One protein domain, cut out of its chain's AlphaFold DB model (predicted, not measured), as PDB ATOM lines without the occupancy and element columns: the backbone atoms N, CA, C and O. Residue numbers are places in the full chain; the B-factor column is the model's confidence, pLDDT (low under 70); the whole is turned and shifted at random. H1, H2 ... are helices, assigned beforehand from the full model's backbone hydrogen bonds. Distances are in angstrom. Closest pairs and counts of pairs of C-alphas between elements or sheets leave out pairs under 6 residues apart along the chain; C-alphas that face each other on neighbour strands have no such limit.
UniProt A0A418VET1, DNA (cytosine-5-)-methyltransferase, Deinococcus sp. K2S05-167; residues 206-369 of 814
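AT A GLANCE: This is residues 206 to 369 of the 814 residues of the protein "DNA (cytosine-5-)-methyltransferase" of Deinococcus sp. K2S05-167 (UniProt A0A418VET1). Three long helices make the body: H7 runs through the middle, with H1 side by side on one flank and H5 crossing on the other. At one end of H5, H6 folds back and packs with the short H3 and H4, while the small H2 sits near where H6 and H7 follow on. The 164 printed residues, with seven named helices, H1 to H7 in order, and no named strand, are all helix by class. The whole is compact, with a radius of gyration of the C-alphas of 17.8 A, yet elongated, spanning 58 by 31 by 26 A.

HOW THE PARTS SIT: H1, residues 206 to 227, touches H7, residues 341 to 365, at a shallow tilt of 5 degrees, opposite ways; their closest C-alphas, Ile 212 and Arg 357, are 5.9 A apart. H2, residues 230 to 237, is close but not clearly touching H6, residues 323 to 337, with closest C-alphas Ala 235 and Phe 337 at 6.2 A. H3, residues 241 to 244, touches residues 330 to 334 of H6, closest at C-alphas Thr 243 and Lys 330, 4.7 A. H4, residues 247 to 255, forms a helical hairpin with H5, residues 291 to 317, touching its residues 308 to 312, with closest C-alphas Phe 252 and Glu 308 at 6.0 A. H5 and H6 form another, at a steep tilt of 43 degrees, with closest C-alphas Arg 316 and Gly 328 at 4.7 A. Residues 293 to 302 of H5 touch H7 at a steep tilt of 48 degrees, with closest C-alphas Ala 298 and Ile 355 at 5.7 A. H1 and H5 are apart. Every O i to N i+4 pair is within hydrogen-bond range in H1, H2, H4, H5 and H6, and 20 of 21 in H7; H3 is too short for such a pair.

IN THESE COORDINATES: H1 begins at C-alpha 206 (187.116, 200.824, 201.365) and is 31.2 A long from first to last C-alpha. H5 measures 39.5 A, H6 21.7 A and H7 36.6 A, with C-alpha 365 at (188.715, 190.847, 210.536).

THE WHOLE: The farthest C-alphas, Ala 284 and Arg 321, are 58.4 A apart. The printed part has no cut, and the link from H4 to H5, residues 256 to 290, is long. Confidence is under 70 at residue 241, residues 275 to 287 and residues 317 to 326.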
ATOM      1  N   ASN A 206     188.082 200.217 202.285       84.06
ATOM      2  CA  ASN A 206     187.116 200.824 201.365       84.06
ATOM      3  C   ASN A 206     186.322 199.766 200.584       84.06
ATOM      4  O   ASN A 206     185.099 199.866 200.497       84.06
ATOM      5  N   GLY A 207     186.989 198.712 200.098       82.19
ATOM      6  CA  GLY A 207     186.335 197.608 199.390       82.19
ATOM      7  C   GLY A 207     185.344 196.849 200.279       82.19
ATOM      8  O   GLY A 207     184.244 196.501 199.840       82.19
ATOM      9  N   LEU A 208     185.676 196.658 201.562       86.56
ATOM     10  CA  LEU A 208     184.751 196.081 202.544       86.56
ATOM     11  C   LEU A 208     183.519 196.975 202.761       86.56
ATOM     12  O   LEU A 208     182.391 196.478 202.758       86.56
ATOM     13  N   VAL A 209     183.709 198.284 202.946       88.19
ATOM     14  CA  VAL A 209     182.602 199.230 203.180       88.19
ATOM     15  C   VAL A 209     181.695 199.338 201.948       88.19
ATOM     16  O   VAL A 209     180.468 199.341 202.092       88.19
ATOM     17  N   GLU A 210     182.258 199.348 200.736       85.75
ATOM     18  CA  GLU A 210     181.503 199.280 199.475       85.75
ATOM     19  C   GLU A 210     180.664 197.997 199.397       85.75
ATOM     20  O   GLU A 210     179.458 198.047 199.131       85.75
ATOM     21  N   SER A 211     181.277 196.860 199.732       86.38
ATOM     22  CA  SER A 211     180.630 195.547 199.760       86.38
ATOM     23  C   SER A 211     179.441 195.501 200.722       86.38
ATOM     24  O   SER A 211     178.351 195.040 200.369       86.38
ATOM     25  N   ILE A 212     179.632 196.004 201.944       90.31
ATOM     26  CA  ILE A 212     178.579 196.081 202.964       90.31
ATOM     27  C   ILE A 212     177.458 197.013 202.498       90.31
ATOM     28  O   ILE A 212     176.286 196.649 202.585       90.31
ATOM     29  N   THR A 213     177.802 198.169 201.927       88.75
ATOM     30  CA  THR A 213     176.826 199.143 201.419       88.75
ATOM     31  C   THR A 213     175.954 198.546 200.311       88.75
ATOM     32  O   THR A 213     174.730 198.698 200.332       88.75
ATOM     33  N   ALA A 214     176.545 197.804 199.369       87.69
ATOM     34  CA  ALA A 214     175.798 197.128 198.308       87.69
ATOM     35  C   ALA A 214     174.813 196.080 198.865       87.69
ATOM     36  O   ALA A 214     173.653 196.005 198.438       87.69
ATOM     37  N   VAL A 215     175.252 195.295 199.855       91.31
ATOM     38  CA  VAL A 215     174.426 194.294 200.548       91.31
ATOM     39  C   VAL A 215     173.280 194.954 201.330       91.31
ATOM     40  O   VAL A 215     172.134 194.500 201.238       91.31
ATOM     41  N   ASP A 216     173.551 196.057 202.029       92.56
ATOM     42  CA  ASP A 216     172.568 196.846 202.779       92.56
ATOM     43  C   ASP A 216     171.483 197.432 201.857       92.56
ATOM     44  O   ASP A 216     170.284 197.286 202.123       92.56
ATOM     45  N   LEU A 217     171.867 198.031 200.725       91.06
ATOM     46  CA  LEU A 217     170.920 198.600 199.756       91.06
ATOM     47  C   LEU A 217     170.003 197.536 199.142       91.06
ATOM     48  O   LEU A 217     168.796 197.762 198.987       91.06
ATOM     49  N   LYS A 218     170.538 196.349 198.836       92.19
ATOM     50  CA  LYS A 218     169.744 195.220 198.324       92.19
ATOM     51  C   LYS A 218     168.697 194.760 199.342       92.19
ATOM     52  O   LYS A 218     167.552 194.469 198.972       92.19
ATOM     53  N   PHE A 219     169.057 194.721 200.621       94.69
ATOM     54  CA  PHE A 219     168.131 194.389 201.697       94.69
ATOM     55  C   PHE A 219     167.031 195.440 201.868       94.69
ATOM     56  O   PHE A 219     165.846 195.094 201.889       94.69
ATOM     57  N   LEU A 220     167.395 196.724 201.910       94.06
ATOM     58  CA  LEU A 220     166.436 197.825 202.024       94.06
ATOM     59  C   LEU A 220     165.461 197.870 200.841       94.06
ATOM     60  O   LEU A 220     164.262 198.072 201.045       94.06
ATOM     61  N   SER A 221     165.938 197.607 199.622       93.44
ATOM     62  CA  SER A 221     165.090 197.467 198.430       93.44
ATOM     63  C   SER A 221     164.102 196.301 198.570       93.44
ATOM     64  O   SER A 221     162.900 196.458 198.332       93.44
ATOM     65  N   SER A 222     164.574 195.153 199.067       95.44
ATOM     66  CA  SER A 222     163.733 193.973 199.302       95.44
ATOM     67  C   SER A 222     162.641 194.249 200.339       95.44
ATOM     68  O   SER A 222     161.470 193.950 200.101       95.44
ATOM     69  N   LEU A 223     162.988 194.892 201.458       95.56
ATOM     70  CA  LEU A 223     162.019 195.310 202.471       95.56
ATOM     71  C   LEU A 223     161.033 196.354 201.937       95.56
ATOM     72  O   LEU A 223     159.847 196.273 202.240       95.56
ATOM     73  N   THR A 224     161.493 197.314 201.133       95.69
ATOM     74  CA  THR A 224     160.629 198.333 200.515       95.69
ATOM     75  C   THR A 224     159.586 197.685 199.609       95.69
ATOM     76  O   THR A 224     158.398 198.009 199.702       95.69
ATOM     77  N   ARG A 225     159.999 196.708 198.790       95.88
ATOM     78  CA  ARG A 225     159.091 195.904 197.963       95.88
ATOM     79  C   ARG A 225     158.049 195.189 198.824       95.88
ATOM     80  O   ARG A 225     156.860 195.316 198.546       95.88
ATOM     81  N   ILE A 226     158.476 194.480 199.873       95.38
ATOM     82  CA  ILE A 226     157.571 193.726 200.757       95.38
ATOM     83  C   ILE A 226     156.566 194.663 201.449       95.38
ATOM     84  O   ILE A 226     155.363 194.396 201.434       95.38
ATOM     85  N   ARG A 227     157.032 195.797 201.991       94.62
ATOM     86  CA  ARG A 227     156.189 196.798 202.677       94.62
ATOM     87  C   ARG A 227     155.159 197.467 201.766       94.62
ATOM     88  O   ARG A 227     154.163 197.989 202.257       94.62
ATOM     89  N   SER A 228     155.392 197.437 200.454       94.06
ATOM     90  CA  SER A 228     154.493 198.003 199.443       94.06
ATOM     91  C   SER A 228     153.405 197.026 198.982       94.06
ATOM     92  O   SER A 228     152.535 197.401 198.197       94.06
ATOM     93  N   THR A 229     153.432 195.768 199.437       95.50
ATOM     94  CA  THR A 229     152.414 194.778 199.063       95.50
ATOM     95  C   THR A 229     151.065 195.072 199.740       95.50
ATOM     96  O   THR A 229     151.040 195.525 200.889       95.50
ATOM     97  N   PRO A 230     149.922 194.800 199.074       95.00
ATOM     98  CA  PRO A 230     148.601 194.994 199.677       95.00
ATOM     99  C   PRO A 230     148.394 194.207 200.978       95.00
ATOM    100  O   PRO A 230     147.845 194.759 201.927       95.00
ATOM    101  N   ASP A 231     148.885 192.962 201.042       94.38
ATOM    102  CA  ASP A 231     148.796 192.098 202.233       94.38
ATOM    103  C   ASP A 231     149.527 192.720 203.435       94.38
ATOM    104  O   ASP A 231     148.944 192.872 204.509       94.38
ATOM    105  N   TYR A 232     150.765 193.200 203.240       95.44
ATOM    106  CA  TYR A 232     151.501 193.901 204.296       95.44
ATOM    107  C   TYR A 232     150.773 195.162 204.761       95.44
ATOM    108  O   TYR A 232     150.617 195.386 205.962       95.44
ATOM    109  N   MET A 233     150.322 195.999 203.821       93.69
ATOM    110  CA  MET A 233     149.654 197.258 204.154       93.69
ATOM    111  C   MET A 233     148.357 197.028 204.929       93.69
ATOM    112  O   MET A 233     148.093 197.760 205.883       93.69
ATOM    113  N   GLN A 234     147.577 196.014 204.555       93.50
ATOM    114  CA  GLN A 234     146.357 195.650 205.265       93.50
ATOM    115  C   GLN A 234     146.672 195.147 206.680       93.50
ATOM    116  O   GLN A 234     146.134 195.679 207.650       93.50
ATOM    117  N   ALA A 235     147.602 194.197 206.824       93.12
ATOM    118  CA  ALA A 235     147.995 193.669 208.131       93.12
ATOM    119  C   ALA A 235     148.594 194.752 209.047       93.12
ATOM    120  O   ALA A 235     148.365 194.753 210.257       93.12
ATOM    121  N   TRP A 236     149.343 195.705 208.482       92.44
ATOM    122  CA  TRP A 236     149.911 196.830 209.223       92.44
ATOM    123  C   TRP A 236     148.832 197.805 209.707       92.44
ATOM    124  O   TRP A 236     148.920 198.290 210.831       92.44
ATOM    125  N   GLN A 237     147.796 198.070 208.901       89.88
ATOM    126  CA  GLN A 237     146.661 198.914 209.302       89.88
ATOM    127  C   GLN A 237     145.843 198.301 210.445       89.88
ATOM    128  O   GLN A 237     145.290 199.032 211.265       89.88
ATOM    129  N   GLU A 238     145.782 196.970 210.524       88.94
ATOM    130  CA  GLU A 238     145.142 196.251 211.631       88.94
ATOM    131  C   GLU A 238     145.986 196.249 212.921       88.94
ATOM    132  O   GLU A 238     145.480 195.908 213.996       88.94
ATOM    133  N   LEU A 239     147.268 196.624 212.845       87.81
ATOM    134  CA  LEU A 239     148.178 196.629 213.983       87.81
ATOM    135  C   LEU A 239     147.937 197.864 214.867       87.81
ATOM    136  O   LEU A 239     148.087 199.004 214.430       87.81
ATOM    137  N   ASP A 240     147.626 197.657 216.152       77.75
ATOM    138  CA  ASP A 240     147.543 198.766 217.117       77.75
ATOM    139  C   ASP A 240     148.882 199.519 217.166       77.75
ATOM    140  O   ASP A 240     149.917 198.926 217.474       77.75
ATOM    141  N   SER A 241     148.857 200.833 216.921       69.25
ATOM    142  CA  SER A 241     150.040 201.711 216.947       69.25
ATOM    143  C   SER A 241     150.868 201.590 218.236       69.25
ATOM    144  O   SER A 241     152.094 201.700 218.207       69.25
ATOM    145  N   ASN A 242     150.231 201.264 219.368       79.44
ATOM    146  CA  ASN A 242     150.921 201.071 220.645       79.44
ATOM    147  C   ASN A 242     151.617 199.705 220.783       79.44
ATOM    148  O   ASN A 242     152.316 199.487 221.778       79.44
ATOM    149  N   THR A 243     151.409 198.784 219.839       85.62
ATOM    150  CA  THR A 243     152.062 197.468 219.787       85.62
ATOM    151  C   THR A 243     153.538 197.604 219.455       85.62
ATOM    152  O   THR A 243     154.373 197.001 220.123       85.62
ATOM    153  N   LEU A 244     153.872 198.446 218.477       86.31
ATOM    154  CA  LEU A 244     155.253 198.670 218.044       86.31
ATOM    155  C   LEU A 244     156.103 199.357 219.120       86.31
ATOM    156  O   LEU A 244     157.309 199.144 219.187       86.31
ATOM    157  N   GLY A 245     155.469 200.139 219.999       82.31
ATOM    158  CA  GLY A 245     156.110 200.742 221.171       82.31
ATOM    159  C   GLY A 245     156.279 199.792 222.364       82.31
ATOM    160  O   GLY A 245     156.736 200.216 223.424       82.31
ATOM    161  N   GLN A 246     155.871 198.523 222.253       85.75
ATOM    162  CA  GLN A 246     156.017 197.551 223.334       85.75
ATOM    163  C   GLN A 246     157.475 197.063 223.418       85.75
ATOM    164  O   GLN A 246     158.078 196.671 222.425       85.75
ATOM    165  N   THR A 247     158.037 197.044 224.630       80.50
ATOM    166  CA  THR A 247     159.473 196.804 224.869       80.50
ATOM    167  C   THR A 247     159.999 195.456 224.359       80.50
ATOM    168  O   THR A 247     161.148 195.369 223.947       80.50
ATOM    169  N   SER A 248     159.192 194.391 224.367       84.25
ATOM    170  CA  SER A 248     159.586 193.092 223.800       84.25
ATOM    171  C   SER A 248     159.618 193.122 222.272       84.25
ATOM    172  O   SER A 248     160.540 192.559 221.698       84.25
ATOM    173  N   VAL A 249     158.662 193.792 221.620       88.44
ATOM    174  CA  VAL A 249     158.635 193.975 220.156       88.44
ATOM    175  C   VAL A 249     159.823 194.824 219.701       88.44
ATOM    176  O   VAL A 249     160.529 194.449 218.769       88.44
ATOM    177  N   GLN A 250     160.102 195.923 220.405       86.88
ATOM    178  CA  GLN A 250     161.316 196.719 220.183       86.88
ATOM    179  C   GLN A 250     162.581 195.881 220.408       86.88
ATOM    180  O   GLN A 250     163.520 195.957 219.619       86.88
ATOM    181  N   GLY A 251     162.586 195.043 221.451       84.81
ATOM    182  CA  GLY A 251     163.660 194.095 221.738       84.81
ATOM    183  C   GLY A 251     163.931 193.137 220.578       84.81
ATOM    184  O   GLY A 251     165.078 193.035 220.164       84.81
ATOM    185  N   PHE A 252     162.891 192.524 220.006       90.38
ATOM    186  CA  PHE A 252     162.994 191.616 218.857       90.38
ATOM    187  C   PHE A 252     163.654 192.288 217.645       90.38
ATOM    188  O   PHE A 252     164.656 191.798 217.128       90.38
ATOM    189  N   HIS A 253     163.151 193.458 217.238       92.19
ATOM    190  CA  HIS A 253     163.746 194.223 216.138       92.19
ATOM    191  C   HIS A 253     165.210 194.578 216.418       92.19
ATOM    192  O   HIS A 253     166.071 194.446 215.551       92.19
ATOM    193  N   SER A 254     165.502 195.002 217.644       87.56
ATOM    194  CA  SER A 254     166.824 195.492 218.012       87.56
ATOM    195  C   SER A 254     167.860 194.376 218.224       87.56
ATOM    196  O   SER A 254     169.043 194.604 217.976       87.56
ATOM    197  N   MET A 255     167.444 193.169 218.625       86.81
ATOM    198  CA  MET A 255     168.312 191.982 218.665       86.81
ATOM    199  C   MET A 255     168.672 191.507 217.258       86.81
ATOM    200  O   MET A 255     169.835 191.229 216.984       86.81
ATOM    201  N   LEU A 256     167.702 191.508 216.344       92.12
ATOM    202  CA  LEU A 256     167.909 191.092 214.956       92.12
ATOM    203  C   LEU A 256     168.521 192.180 214.069       92.12
ATOM    204  O   LEU A 256     168.752 191.942 212.886       92.12
ATOM    205  N   LYS A 257     168.744 193.392 214.593       92.00
ATOM    206  CA  LYS A 257     169.126 194.569 213.789       92.00
ATOM    207  C   LYS A 257     168.151 194.835 212.629       92.00
ATOM    208  O   LYS A 257     168.523 195.378 211.593       92.00
ATOM    209  N   LEU A 258     166.896 194.423 212.793       93.12
ATOM    210  CA  LEU A 258     165.864 194.467 211.767       93.12
ATOM    211  C   LEU A 258     165.144 195.826 211.813       93.12
ATOM    212  O   LEU A 258     164.616 196.173 212.875       93.12
ATOM    213  N   PRO A 259     165.017 196.559 210.687       93.38
ATOM    214  CA  PRO A 259     164.259 197.807 210.640       93.38
ATOM    215  C   PRO A 259     162.857 197.671 211.240       93.38
ATOM    216  O   PRO A 259     162.135 196.711 210.947       93.38
ATOM    217  N   MET A 260     162.456 198.649 212.058       91.50
ATOM    218  CA  MET A 260     161.152 198.650 212.728       91.50
ATOM    219  C   MET A 260     160.012 198.493 211.723       91.50
ATOM    220  O   MET A 260     160.013 199.125 210.665       91.50
ATOM    221  N   THR A 261     159.025 197.670 212.074       90.62
ATOM    222  CA  THR A 261     157.789 197.500 211.298       90.62
ATOM    223  C   THR A 261     157.093 198.854 211.128       90.62
ATOM    224  O   THR A 261     156.746 199.498 212.115       90.62
ATOM    225  N   ALA A 262     156.909 199.310 209.888       90.31
ATOM    226  CA  ALA A 262     156.366 200.633 209.584       90.31
ATOM    227  C   ALA A 262     155.851 200.711 208.140       90.31
ATOM    228  O   ALA A 262     156.280 199.946 207.280       90.31
ATOM    229  N   LYS A 263     154.990 201.702 207.869       84.56
ATOM    230  CA  LYS A 263     154.539 202.051 206.511       84.56
ATOM    231  C   LYS A 263     155.642 202.698 205.658       84.56
ATOM    232  O   LYS A 263     155.637 202.550 204.444       84.56
ATOM    233  N   GLY A 264     156.534 203.466 206.286       83.50
ATOM    234  CA  GLY A 264     157.583 204.215 205.593       83.50
ATOM    235  C   GLY A 264     158.727 203.339 205.081       83.50
ATOM    236  O   GLY A 264     158.843 202.160 205.442       83.50
ATOM    237  N   SER A 265     159.594 203.957 204.273       85.38
ATOM    238  CA  SER A 265     160.833 203.340 203.800       85.38
ATOM    239  C   SER A 265     161.638 202.793 204.983       85.38
ATOM    240  O   SER A 265     161.773 203.480 206.001       85.38
ATOM    241  N   PRO A 266     162.131 201.546 204.900       90.88
ATOM    242  CA  PRO A 266     162.990 200.989 205.931       90.88
ATOM    243  C   PRO A 266     164.291 201.791 206.001       90.88
ATOM    244  O   PRO A 266     164.849 202.170 204.975       90.88
ATOM    245  N   SER A 267     164.784 202.005 207.214       89.44
ATOM    246  CA  SER A 267     166.127 202.514 207.469       89.44
ATOM    247  C   SER A 267     166.850 201.533 208.379       89.44
ATOM    248  O   SER A 267     166.245 200.968 209.299       89.44
ATOM    249  N   LEU A 268     168.132 201.307 208.107       89.06
ATOM    250  CA  LEU A 268     168.995 200.609 209.051       89.06
ATOM    251  C   LEU A 268     169.239 201.511 210.263       89.06
ATOM    252  O   LEU A 268     169.157 202.736 210.164       89.06
ATOM    253  N   GLY A 269     169.475 200.889 211.416       83.56
ATOM    254  CA  GLY A 269     169.967 201.612 212.587       83.56
ATOM    255  C   GLY A 269     171.450 201.953 212.439       83.56
ATOM    256  O   GLY A 269     172.035 201.794 211.370       83.56
ATOM    257  N   ALA A 270     172.063 202.348 213.548       86.44
ATOM    258  CA  ALA A 270     173.482 202.674 213.661       86.44
ATOM    259  C   ALA A 270     174.410 201.441 213.596       86.44
ATOM    260  O   ALA A 270     175.119 201.117 214.549       86.44
ATOM    261  N   LEU A 271     174.350 200.695 212.492       90.38
ATOM    262  CA  LEU A 271     175.182 199.518 212.261       90.38
ATOM    263  C   LEU A 271     176.600 199.910 211.840       90.38
ATOM    264  O   LEU A 271     176.825 200.959 211.237       90.38
ATOM    265  N   LEU A 272     177.560 199.038 212.148       90.94
ATOM    266  CA  LEU A 272     178.956 199.252 211.773       90.94
ATOM    267  C   LEU A 272     179.124 199.274 210.251       90.94
ATOM    268  O   LEU A 272     178.416 198.571 209.530       90.94
ATOM    269  N   TRP A 273     180.077 200.063 209.759       88.81
ATOM    270  CA  TRP A 273     180.448 200.095 208.337       88.81
ATOM    271  C   TRP A 273     179.318 200.475 207.359       88.81
ATOM    272  O   TRP A 273     179.464 200.290 206.154       88.81
ATOM    273  N   SER A 274     178.192 201.014 207.840       78.94
ATOM    274  CA  SER A 274     177.101 201.473 206.975       78.94
ATOM    275  C   SER A 274     177.467 202.795 206.274       78.94
ATOM    276  O   SER A 274     177.884 203.766 206.916       78.94
ATOM    277  N   GLY A 275     177.327 202.807 204.941       61.91
ATOM    278  CA  GLY A 275     177.929 203.757 203.992       61.91
ATOM    279  C   GLY A 275     177.571 205.235 204.160       61.91
ATOM    280  O   GLY A 275     176.713 205.763 203.460       61.91
ATOM    281  N   SER A 276     178.299 205.932 205.029       51.03
ATOM    282  CA  SER A 276     178.164 207.380 205.244       51.03
ATOM    283  C   SER A 276     179.142 208.232 204.413       51.03
ATOM    284  O   SER A 276     179.044 209.455 204.457       51.03
ATOM    285  N   HIS A 277     180.049 207.615 203.637       51.19
ATOM    286  CA  HIS A 277     181.191 208.321 203.014       51.19
ATOM    287  C   HIS A 277     181.509 207.949 201.560       51.19
ATOM    288  O   HIS A 277     182.473 208.462 201.002       51.19
ATOM    289  N   LEU A 278     180.713 207.084 200.929       50.41
ATOM    290  CA  LEU A 278     180.944 206.682 199.542       50.41
ATOM    291  C   LEU A 278     179.985 207.426 198.611       50.41
ATOM    292  O   LEU A 278     178.786 207.149 198.593       50.41
ATOM    293  N   ASP A 279     180.527 208.344 197.809       43.12
ATOM    294  CA  ASP A 279     179.781 209.041 196.750       43.12
ATOM    295  C   ASP A 279     179.446 208.115 195.565       43.12
ATOM    296  O   ASP A 279     178.567 208.423 194.753       43.12
ATOM    297  N   ARG A 280     180.154 206.981 195.434       51.47
ATOM    298  CA  ARG A 280     179.970 205.971 194.381       51.47
ATOM    299  C   ARG A 280     180.322 204.579 194.903       51.47
ATOM    300  O   ARG A 280     181.312 204.421 195.603       51.47
ATOM    301  N   ILE A 281     179.527 203.586 194.516       58.31
ATOM    302  CA  ILE A 281     179.868 202.164 194.655       58.31
ATOM    303  C   ILE A 281     180.710 201.813 193.427       58.31
ATOM    304  O   ILE A 281     180.245 202.037 192.306       58.31
ATOM    305  N   SER A 282     181.948 201.353 193.616       54.72
ATOM    306  CA  SER A 282     182.780 200.890 192.505       54.72
ATOM    307  C   SER A 282     182.396 199.458 192.105       54.72
ATOM    308  O   SER A 282     181.851 198.710 192.911       54.72
ATOM    309  N   ASP A 283     182.686 199.064 190.861       49.31
ATOM    310  CA  ASP A 283     182.525 197.677 190.385       49.31
ATOM    311  C   ASP A 283     183.677 196.760 190.868       49.31
ATOM    312  O   ASP A 283     184.002 195.775 190.205       49.31
ATOM    313  N   ALA A 284     184.358 197.094 191.974       53.12
ATOM    314  CA  ALA A 284     185.454 196.282 192.498       53.12
ATOM    315  C   ALA A 284     184.992 194.854 192.831       53.12
ATOM    316  O   ALA A 284     183.880 194.631 193.321       53.12
ATOM    317  N   ASP A 285     185.867 193.878 192.573       52.69
ATOM    318  CA  ASP A 285     185.588 192.475 192.857       52.69
ATOM    319  C   ASP A 285     185.375 192.277 194.364       52.69
ATOM    320  O   ASP A 285     186.273 192.468 195.186       52.69
ATOM    321  N   MET A 286     184.150 191.891 194.719       59.22
ATOM    322  CA  MET A 286     183.743 191.621 196.096       59.22
ATOM    323  C   MET A 286     184.641 190.545 196.727       59.22
ATOM    324  O   MET A 286     184.928 189.539 196.065       59.22
ATOM    325  N   PRO A 287     184.997 190.660 198.022       67.88
ATOM    326  CA  PRO A 287     185.756 189.624 198.708       67.88
ATOM    327  C   PRO A 287     185.041 188.272 198.608       67.88
ATOM    328  O   PRO A 287     183.868 188.132 198.982       67.88
ATOM    329  N   VAL A 288     185.742 187.262 198.093       74.94
ATOM    330  CA  VAL A 288     185.196 185.907 197.978       74.94
ATOM    331  C   VAL A 288     185.221 185.261 199.354       74.94
ATOM    332  O   VAL A 288     186.259 184.815 199.833       74.94
ATOM    333  N   VAL A 289     184.057 185.215 199.994       83.94
ATOM    334  CA  VAL A 289     183.916 184.574 201.303       83.94
ATOM    335  C   VAL A 289     183.731 183.058 201.139       83.94
ATOM    336  O   VAL A 289     182.855 182.668 200.361       83.94
ATOM    337  N   PRO A 290     184.488 182.217 201.875       89.25
ATOM    338  CA  PRO A 290     184.350 180.762 201.842       89.25
ATOM    339  C   PRO A 290     182.925 180.267 202.143       89.25
ATOM    340  O   PRO A 290     182.220 180.816 202.997       89.25
ATOM    341  N   ASP A 291     182.490 179.224 201.432       90.31
ATOM    342  CA  ASP A 291     181.124 178.696 201.544       90.31
ATOM    343  C   ASP A 291     180.851 178.009 202.890       90.31
ATOM    344  O   ASP A 291     179.730 178.073 203.393       90.31
ATOM    345  N   ASP A 292     181.862 177.394 203.500       91.75
ATOM    346  CA  ASP A 292     181.793 176.805 204.841       91.75
ATOM    347  C   ASP A 292     181.515 177.872 205.910       91.75
ATOM    348  O   ASP A 292     180.579 177.721 206.698       91.75
ATOM    349  N   LEU A 293     182.228 179.003 205.866       90.88
ATOM    350  CA  LEU A 293     181.975 180.139 206.758       90.88
ATOM    351  C   LEU A 293     180.565 180.712 206.557       90.88
ATOM    352  O   LEU A 293     179.878 181.055 207.522       90.88
ATOM    353  N   ARG A 294     180.093 180.809 205.308       91.44
ATOM    354  CA  ARG A 294     178.715 181.249 205.023       91.44
ATOM    355  C   ARG A 294     177.680 180.301 205.622       91.44
ATOM    356  O   ARG A 294     176.689 180.775 206.174       91.44
ATOM    357  N   GLN A 295     177.897 178.988 205.531       92.94
ATOM    358  CA  GLN A 295     177.002 177.981 206.111       92.94
ATOM    359  C   GLN A 295     176.988 178.035 207.643       92.94
ATOM    360  O   GLN A 295     175.913 177.973 208.242       92.94
ATOM    361  N   GLU A 296     178.146 178.210 208.280       92.00
ATOM    362  CA  GLU A 296     178.243 178.378 209.735       92.00
ATOM    363  C   GLU A 296     177.461 179.614 210.207       92.00
ATOM    364  O   GLU A 296     176.603 179.531 211.094       92.00
ATOM    365  N   VAL A 297     177.704 180.763 209.567       90.94
ATOM    366  CA  VAL A 297     177.012 182.022 209.873       90.94
ATOM    367  C   VAL A 297     175.504 181.891 209.639       90.94
ATOM    368  O   VAL A 297     174.721 182.379 210.459       90.94
ATOM    369  N   ALA A 298     175.083 181.198 208.576       93.00
ATOM    370  CA  ALA A 298     173.677 180.917 208.302       93.00
ATOM    371  C   ALA A 298     173.012 180.140 209.442       93.00
ATOM    372  O   ALA A 298     172.007 180.606 209.982       93.00
ATOM    373  N   GLY A 299     173.604 179.022 209.874       91.56
ATOM    374  CA  GLY A 299     173.060 178.214 210.969       91.56
ATOM    375  C   GLY A 299     172.914 179.005 212.273       91.56
ATOM    376  O   GLY A 299     171.897 178.898 212.964       91.56
ATOM    377  N   ARG A 300     173.887 179.871 212.591       91.81
ATOM    378  CA  ARG A 300     173.823 180.763 213.761       91.81
ATOM    379  C   ARG A 300     172.680 181.779 213.661       91.81
ATOM    380  O   ARG A 300     171.973 182.000 214.643       91.81
ATOM    381  N   LEU A 301     172.502 182.414 212.502       93.25
ATOM    382  CA  LEU A 301     171.489 183.456 212.298       93.25
ATOM    383  C   LEU A 301     170.065 182.895 212.235       93.25
ATOM    384  O   LEU A 301     169.142 183.527 212.751       93.25
ATOM    385  N   GLU A 302     169.879 181.706 211.660       94.38
ATOM    386  CA  GLU A 302     168.597 180.992 211.697       94.38
ATOM    387  C   GLU A 302     168.169 180.713 213.136       94.38
ATOM    388  O   GLU A 302     167.055 181.061 213.534       94.38
ATOM    389  N   LYS A 303     169.093 180.177 213.941       92.19
ATOM    390  CA  LYS A 303     168.867 179.922 215.364       92.19
ATOM    391  C   LYS A 303     168.520 181.202 216.128       92.19
ATOM    392  O   LYS A 303     167.548 181.204 216.878       92.19
ATOM    393  N   LEU A 304     169.253 182.295 215.896       90.19
ATOM    394  CA  LEU A 304     168.989 183.591 216.532       90.19
ATOM    395  C   LEU A 304     167.568 184.097 216.240       90.19
ATOM    396  O   LEU A 304     166.863 184.523 217.155       90.19
ATOM    397  N   TRP A 305     167.135 184.050 214.977       93.62
ATOM    398  CA  TRP A 305     165.778 184.454 214.606       93.62
ATOM    399  C   TRP A 305     164.726 183.631 215.352       93.62
ATOM    400  O   TRP A 305     163.778 184.184 215.919       93.62
ATOM    401  N   ASP A 306     164.895 182.310 215.350       92.69
ATOM    402  CA  ASP A 306     163.925 181.380 215.918       92.69
ATOM    403  C   ASP A 306     163.838 181.520 217.445       92.69
ATOM    404  O   ASP A 306     162.739 181.522 218.004       92.69
ATOM    405  N   GLU A 307     164.968 181.729 218.123       90.00
ATOM    406  CA  GLU A 307     165.029 181.976 219.566       90.00
ATOM    407  C   GLU A 307     164.360 183.296 219.960       90.00
ATOM    408  O   GLU A 307     163.531 183.321 220.876       90.00
ATOM    409  N   GLU A 308     164.655 184.395 219.261       89.62
ATOM    410  CA  GLU A 308     164.044 185.698 219.547       89.62
ATOM    411  C   GLU A 308     162.532 185.687 219.279       89.62
ATOM    412  O   GLU A 308     161.741 186.254 220.046       89.62
ATOM    413  N   PHE A 309     162.093 184.972 218.241       91.00
ATOM    414  CA  PHE A 309     160.671 184.780 217.980       91.00
ATOM    415  C   PHE A 309     160.002 183.900 219.050       91.00
ATOM    416  O   PHE A 309     158.922 184.238 219.549       91.00
ATOM    417  N   ALA A 310     160.652 182.817 219.487       88.69
ATOM    418  CA  ALA A 310     160.164 181.967 220.575       88.69
ATOM    419  C   ALA A 310     160.057 182.730 221.909       88.69
ATOM    420  O   ALA A 310     159.085 182.555 222.653       88.69
ATOM    421  N   GLN A 311     160.994 183.637 222.198       85.06
ATOM    422  CA  GLN A 311     160.928 184.506 223.377       85.06
ATOM    423  C   GLN A 311     159.698 185.424 223.356       85.06
ATOM    424  O   GLN A 311     159.061 185.614 224.399       85.06
ATOM    425  N   LEU A 312     159.322 185.979 222.197       85.12
ATOM    426  CA  LEU A 312     158.084 186.756 222.066       85.12
ATOM    427  C   LEU A 312     156.852 185.910 222.407       85.12
ATOM    428  O   LEU A 312     155.986 186.364 223.162       85.12
ATOM    429  N   ILE A 313     156.795 184.671 221.907       85.50
ATOM    430  CA  ILE A 313     155.700 183.731 222.183       85.50
ATOM    431  C   ILE A 313     155.632 183.405 223.681       85.50
ATOM    432  O   ILE A 313     154.564 183.515 224.283       85.50
ATOM    433  N   SER A 314     156.762 183.100 224.319       81.88
ATOM    434  CA  SER A 314     156.808 182.806 225.757       81.88
ATOM    435  C   SER A 314     156.351 183.999 226.612       81.88
ATOM    436  O   SER A 314     155.560 183.849 227.548       81.88
ATOM    437  N   ARG A 315     156.768 185.227 226.265       78.38
ATOM    438  CA  ARG A 315     156.359 186.444 226.993       78.38
ATOM    439  C   ARG A 315     154.864 186.736 226.882       78.38
ATOM    440  O   ARG A 315     154.313 187.321 227.810       78.38
ATOM    441  N   ARG A 316     154.202 186.317 225.797       77.19
ATOM    442  CA  ARG A 316     152.735 186.370 225.664       77.19
ATOM    443  C   ARG A 316     152.046 185.491 226.713       77.19
ATOM    444  O   ARG A 316     151.016 185.875 227.254       77.19
ATOM    445  N   GLU A 317     152.604 184.318 226.998       65.88
ATOM    446  CA  GLU A 317     152.001 183.317 227.890       65.88
ATOM    447  C   GLU A 317     152.216 183.645 229.376       65.88
ATOM    448  O   GLU A 317     151.386 183.301 230.216       65.88
ATOM    449  N   GLY A 318     153.279 184.387 229.704       58.19
ATOM    450  CA  GLY A 318     153.604 184.808 231.072       58.19
ATOM    451  C   GLY A 318     152.810 186.003 231.627       58.19
ATOM    452  O   GLY A 318     153.022 186.387 232.780       58.19
ATOM    453  N   THR A 319     151.918 186.636 230.856       53.56
ATOM    454  CA  THR A 319     151.226 187.867 231.288       53.56
ATOM    455  C   THR A 319     149.878 187.611 231.981       53.56
ATOM    456  O   THR A 319     148.889 187.290 231.330       53.56
ATOM    457  N   GLY A 320     149.816 187.810 233.306       53.41
ATOM    458  CA  GLY A 320     148.577 187.819 234.109       53.41
ATOM    459  C   GLY A 320     147.769 189.137 234.056       53.41
ATOM    460  O   GLY A 320     148.121 190.066 233.331       53.41
ATOM    461  N   ARG A 321     146.671 189.233 234.837       43.47
ATOM    462  CA  ARG A 321     145.699 190.365 234.834       43.47
ATOM    463  C   ARG A 321     146.340 191.746 235.092       43.47
ATOM    464  O   ARG A 321     147.237 191.874 235.920       43.47
ATOM    465  N   GLY A 322     145.806 192.796 234.450       53.06
ATOM    466  CA  GLY A 322     146.194 194.208 234.644       53.06
ATOM    467  C   GLY A 322     147.064 194.778 233.511       53.06
ATOM    468  O   GLY A 322     146.885 194.407 232.354       53.06
ATOM    469  N   GLN A 323     148.026 195.662 233.823       47.56
ATOM    470  CA  GLN A 323     148.974 196.231 232.839       47.56
ATOM    471  C   GLN A 323     149.758 195.154 232.063       47.56
ATOM    472  O   GLN A 323     150.066 195.336 230.886       47.56
ATOM    473  N   LEU A 324     150.012 194.003 232.694       57.03
ATOM    474  CA  LEU A 324     150.637 192.841 232.059       57.03
ATOM    475  C   LEU A 324     149.744 192.240 230.959       57.03
ATOM    476  O   LEU A 324     150.249 191.922 229.889       57.03
ATOM    477  N   ALA A 325     148.421 192.197 231.144       62.53
ATOM    478  CA  ALA A 325     147.484 191.712 230.125       62.53
ATOM    479  C   ALA A 325     147.432 192.625 228.884       62.53
ATOM    480  O   ALA A 325     147.302 192.141 227.761       62.53
ATOM    481  N   SER A 326     147.591 193.945 229.064       69.44
ATOM    482  CA  SER A 326     147.712 194.893 227.944       69.44
ATOM    483  C   SER A 326     148.993 194.655 227.135       69.44
ATOM    484  O   SER A 326     148.949 194.635 225.905       69.44
ATOM    485  N   ALA A 327     150.122 194.404 227.809       73.94
ATOM    486  CA  ALA A 327     151.376 194.047 227.145       73.94
ATOM    487  C   ALA A 327     151.266 192.711 226.390       73.94
ATOM    488  O   ALA A 327     151.683 192.634 225.236       73.94
ATOM    489  N   GLY A 328     150.641 191.694 226.994       80.31
ATOM    490  CA  GLY A 328     150.388 190.400 226.352       80.31
ATOM    491  C   GLY A 328     149.526 190.511 225.093       80.31
ATOM    492  O   GLY A 328     149.859 189.923 224.067       80.31
ATOM    493  N   LYS A 329     148.465 191.334 225.123       83.50
ATOM    494  CA  LYS A 329     147.606 191.594 223.953       83.50
ATOM    495  C   LYS A 329     148.380 192.240 222.798       83.50
ATOM    496  O   LYS A 329     148.219 191.822 221.655       83.50
ATOM    497  N   LYS A 330     149.236 193.221 223.097       87.88
ATOM    498  CA  LYS A 330     150.109 193.872 222.104       87.88
ATOM    499  C   LYS A 330     151.077 192.872 221.473       87.88
ATOM    500  O   LYS A 330     151.137 192.765 220.254       87.88
ATOM    501  N   ILE A 331     151.763 192.071 222.294       87.94
ATOM    502  CA  ILE A 331     152.665 191.016 221.806       87.94
ATOM    503  C   ILE A 331     151.902 190.017 220.921       87.94
ATOM    504  O   ILE A 331     152.371 189.678 219.840       87.94
ATOM    505  N   ALA A 332     150.701 189.591 221.324       89.25
ATOM    506  CA  ALA A 332     149.871 188.689 220.525       89.25
ATOM    507  C   ALA A 332     149.484 189.289 219.162       89.25
ATOM    508  O   ALA A 332     149.517 188.580 218.158       89.25
ATOM    509  N   SER A 333     149.163 190.586 219.114       91.06
ATOM    510  CA  SER A 333     148.882 191.300 217.863       91.06
ATOM    511  C   SER A 333     150.090 191.302 216.925       91.06
ATOM    512  O   SER A 333     149.931 191.068 215.731       91.06
ATOM    513  N   PHE A 334     151.295 191.517 217.459       93.62
ATOM    514  CA  PHE A 334     152.527 191.463 216.670       93.62
ATOM    515  C   PHE A 334     152.843 190.044 216.181       93.62
ATOM    516  O   PHE A 334     153.213 189.860 215.028       93.62
ATOM    517  N   ILE A 335     152.636 189.023 217.017       92.31
ATOM    518  CA  ILE A 335     152.804 187.622 216.602       92.31
ATOM    519  C   ILE A 335     151.840 187.282 215.461       92.31
ATOM    520  O   ILE A 335     152.272 186.681 214.485       92.31
ATOM    521  N   LYS A 336     150.567 187.704 215.539       92.44
ATOM    522  CA  LYS A 336     149.594 187.524 214.446       92.44
ATOM    523  C   LYS A 336     150.088 188.182 213.153       92.44
ATOM    524  O   LYS A 336     150.032 187.564 212.098       92.44
ATOM    525  N   PHE A 337     150.617 189.401 213.241       93.50
ATOM    526  CA  PHE A 337     151.213 190.095 212.098       93.50
ATOM    527  C   PHE A 337     152.379 189.303 211.480       93.50
ATOM    528  O   PHE A 337     152.447 189.141 210.266       93.50
ATOM    529  N   MET A 338     153.240 188.715 212.313       93.62
ATOM    530  CA  MET A 338     154.370 187.883 211.879       93.62
ATOM    531  C   MET A 338     153.978 186.476 211.378       93.62
ATOM    532  O   MET A 338     154.858 185.706 211.007       93.62
ATOM    533  N   GLN A 339     152.687 186.120 211.352       91.19
ATOM    534  CA  GLN A 339     152.189 184.852 210.791       91.19
ATOM    535  C   GLN A 339     151.741 184.961 209.325       91.19
ATOM    536  O   GLN A 339     151.436 183.941 208.708       91.19
ATOM    537  N   HIS A 340     151.692 186.169 208.757       94.00
ATOM    538  CA  HIS A 340     151.373 186.368 207.342       94.00
ATOM    539  C   HIS A 340     152.499 185.871 206.419       94.00
ATOM    540  O   HIS A 340     153.657 185.757 206.823       94.00
ATOM    541  N   GLY A 341     152.175 185.629 205.142       92.88
ATOM    542  CA  GLY A 341     153.132 185.137 204.141       92.88
ATOM    543  C   GLY A 341     154.336 186.064 203.945       92.88
ATOM    544  O   GLY A 341     155.471 185.591 203.880       92.88
ATOM    545  N   PHE A 342     154.115 187.384 203.975       94.88
ATOM    546  CA  PHE A 342     155.195 188.370 203.873       94.88
ATOM    547  C   PHE A 342     156.228 188.257 205.005       94.88
ATOM    548  O   PHE A 342     157.373 188.662 204.826       94.88
ATOM    549  N   ALA A 343     155.869 187.718 206.177       94.12
ATOM    550  CA  ALA A 343     156.806 187.586 207.290       94.12
ATOM    551  C   ALA A 343     157.896 186.547 206.985       94.12
ATOM    552  O   ALA A 343     159.047 186.723 207.390       94.12
ATOM    553  N   LYS A 344     157.556 185.512 206.204       95.06
ATOM    554  CA  LYS A 344     158.525 184.551 205.671       95.06
ATOM    555  C   LYS A 344     159.476 185.223 204.677       95.06
ATOM    556  O   LYS A 344     160.682 185.053 204.811       95.06
ATOM    557  N   GLU A 345     158.956 186.051 203.766       96.69
ATOM    558  CA  GLU A 345     159.792 186.842 202.845       96.69
ATOM    559  C   GLU A 345     160.733 187.797 203.601       96.69
ATOM    560  O   GLU A 345     161.895 187.941 203.224       96.69
ATOM    561  N   ILE A 346     160.267 188.428 204.688       96.75
ATOM    562  CA  ILE A 346     161.112 189.285 205.539       96.75
ATOM    563  C   ILE A 346     162.236 188.466 206.179       96.75
ATOM    564  O   ILE A 346     163.383 188.912 206.151       96.75
ATOM    565  N   ARG A 347     161.934 187.285 206.735       97.06
ATOM    566  CA  ARG A 347     162.940 186.389 207.331       97.06
ATOM    567  C   ARG A 347     163.986 185.962 206.301       97.06
ATOM    568  O   ARG A 347     165.172 186.033 206.590       97.06
ATOM    569  N   GLU A 348     163.569 185.559 205.103       97.25
ATOM    570  CA  GLU A 348     164.478 185.143 204.022       97.25
ATOM    571  C   GLU A 348     165.366 186.296 203.531       97.25
ATOM    572  O   GLU A 348     166.579 186.128 203.369       97.25
ATOM    573  N   ALA A 349     164.787 187.489 203.352       96.94
ATOM    574  CA  ALA A 349     165.541 188.689 203.001       96.94
ATOM    575  C   ALA A 349     166.545 189.064 204.104       96.94
ATOM    576  O   ALA A 349     167.685 189.413 203.800       96.94
ATOM    577  N   TRP A 350     166.138 188.959 205.373       97.56
ATOM    578  CA  TRP A 350     166.996 189.220 206.528       97.56
ATOM    579  C   TRP A 350     168.142 188.212 206.640       97.56
ATOM    580  O   TRP A 350     169.278 188.634 206.836       97.56
ATOM    581  N   LEU A 351     167.877 186.913 206.461       97.25
ATOM    582  CA  LEU A 351     168.910 185.872 206.463       97.25
ATOM    583  C   LEU A 351     169.927 186.128 205.353       97.25
ATOM    584  O   LEU A 351     171.116 186.228 205.629       97.25
ATOM    585  N   THR A 352     169.461 186.327 204.116       95.88
ATOM    586  CA  THR A 352     170.336 186.614 202.965       95.88
ATOM    587  C   THR A 352     171.241 187.818 203.236       95.88
ATOM    588  O   THR A 352     172.439 187.780 202.963       95.88
ATOM    589  N   TRP A 353     170.666 188.882 203.799       95.38
ATOM    590  CA  TRP A 353     171.373 190.109 204.144       95.38
ATOM    591  C   TRP A 353     172.396 189.917 205.269       95.38
ATOM    592  O   TRP A 353     173.575 190.219 205.079       95.38
ATOM    593  N   ARG A 354     171.974 189.398 206.430       94.81
ATOM    594  CA  ARG A 354     172.857 189.231 207.594       94.81
ATOM    595  C   ARG A 354     173.945 188.199 207.350       94.81
ATOM    596  O   ARG A 354     175.056 188.432 207.807       94.81
ATOM    597  N   ILE A 355     173.671 187.119 206.614       94.69
ATOM    598  CA  ILE A 355     174.698 186.136 206.242       94.69
ATOM    599  C   ILE A 355     175.778 186.825 205.415       94.69
ATOM    600  O   ILE A 355     176.942 186.793 205.791       94.69
ATOM    601  N   ALA A 356     175.402 187.513 204.334       93.44
ATOM    602  CA  ALA A 356     176.374 188.201 203.489       93.44
ATOM    603  C   ALA A 356     177.190 189.241 204.276       93.44
ATOM    604  O   ALA A 356     178.417 189.253 204.188       93.44
ATOM    605  N   ARG A 357     176.522 190.074 205.083       92.69
ATOM    606  CA  ARG A 357     177.174 191.136 205.859       92.69
ATOM    607  C   ARG A 357     178.099 190.593 206.951       92.69
ATOM    608  O   ARG A 357     179.233 191.050 207.063       92.69
ATOM    609  N   ASP A 358     177.634 189.640 207.754       93.88
ATOM    610  CA  ASP A 358     178.413 189.109 208.876       93.88
ATOM    611  C   ASP A 358     179.564 188.229 208.375       93.88
ATOM    612  O   ASP A 358     180.668 188.331 208.902       93.88
ATOM    613  N   SER A 359     179.358 187.431 207.320       93.06
ATOM    614  CA  SER A 359     180.425 186.612 206.738       93.06
ATOM    615  C   SER A 359     181.544 187.461 206.120       93.06
ATOM    616  O   SER A 359     182.704 187.104 206.290       93.06
ATOM    617  N   LEU A 360     181.235 188.593 205.466       91.31
ATOM    618  CA  LEU A 360     182.259 189.533 204.976       91.31
ATOM    619  C   LEU A 360     183.124 190.064 206.124       91.31
ATOM    620  O   LEU A 360     184.346 189.972 206.076       91.31
ATOM    621  N   ARG A 361     182.487 190.562 207.189       92.62
ATOM    622  CA  ARG A 361     183.181 191.148 208.345       92.62
ATOM    623  C   ARG A 361     184.024 190.119 209.096       92.62
ATOM    624  O   ARG A 361     185.186 190.382 209.382       92.62
ATOM    625  N   ILE A 362     183.459 188.941 209.375       91.69
ATOM    626  CA  ILE A 362     184.170 187.849 210.058       91.69
ATOM    627  C   ILE A 362     185.353 187.373 209.217       91.69
ATOM    628  O   ILE A 362     186.424 187.133 209.762       91.69
ATOM    629  N   HIS A 363     185.188 187.269 207.897       90.62
ATOM    630  CA  HIS A 363     186.277 186.877 207.012       90.62
ATOM    631  C   HIS A 363     187.409 187.914 206.996       90.62
ATOM    632  O   HIS A 363     188.571 187.546 207.147       90.62
ATOM    633  N   THR A 364     187.084 189.203 206.856       90.12
ATOM    634  CA  THR A 364     188.091 190.271 206.790       90.12
ATOM    635  C   THR A 364     188.828 190.446 208.114       90.12
ATOM    636  O   THR A 364     190.054 190.418 208.136       90.12
ATOM    637  N   PHE A 365     188.106 190.586 209.227       91.56
ATOM    638  CA  PHE A 365     188.715 190.847 210.536       91.56
ATOM    639  C   PHE A 365     189.121 189.573 211.286       91.56
ATOM    640  O   PHE A 365     189.677 189.655 212.374       91.56
ATOM    641  N   GLY A 366     188.834 188.391 210.738       89.38
ATOM    642  CA  GLY A 366     189.393 187.116 211.195       89.38
ATOM    643  C   GLY A 366     190.736 186.775 210.542       89.38
ATOM    644  O   GLY A 366     191.308 185.731 210.844       89.38
ATOM    645  N   ASN A 367     191.229 187.616 209.627       89.06
ATOM    646  CA  ASN A 367     192.510 187.423 208.962       89.06
ATOM    647  C   ASN A 367     193.661 187.957 209.829       89.06
ATOM    648  O   ASN A 367     193.750 189.155 210.091       89.06
ATOM    649  N   GLU A 368     194.584 187.072 210.203       89.75
ATOM    650  CA  GLU A 368     195.755 187.407 211.021       89.75
ATOM    651  C   GLU A 368     196.637 188.497 210.387       89.75
ATOM    652  O   GLU A 368     197.139 189.371 211.085       89.75
ATOM    653  N   ALA A 369     196.787 188.514 209.058       91.19
ATOM    654  CA  ALA A 369     197.570 189.554 208.387       91.19
ATOM    655  C   ALA A 369     196.951 190.949 208.575       91.19
ATOM    656  O   ALA A 369     197.673 191.917 208.812       91.19
TER     657      ALA A 369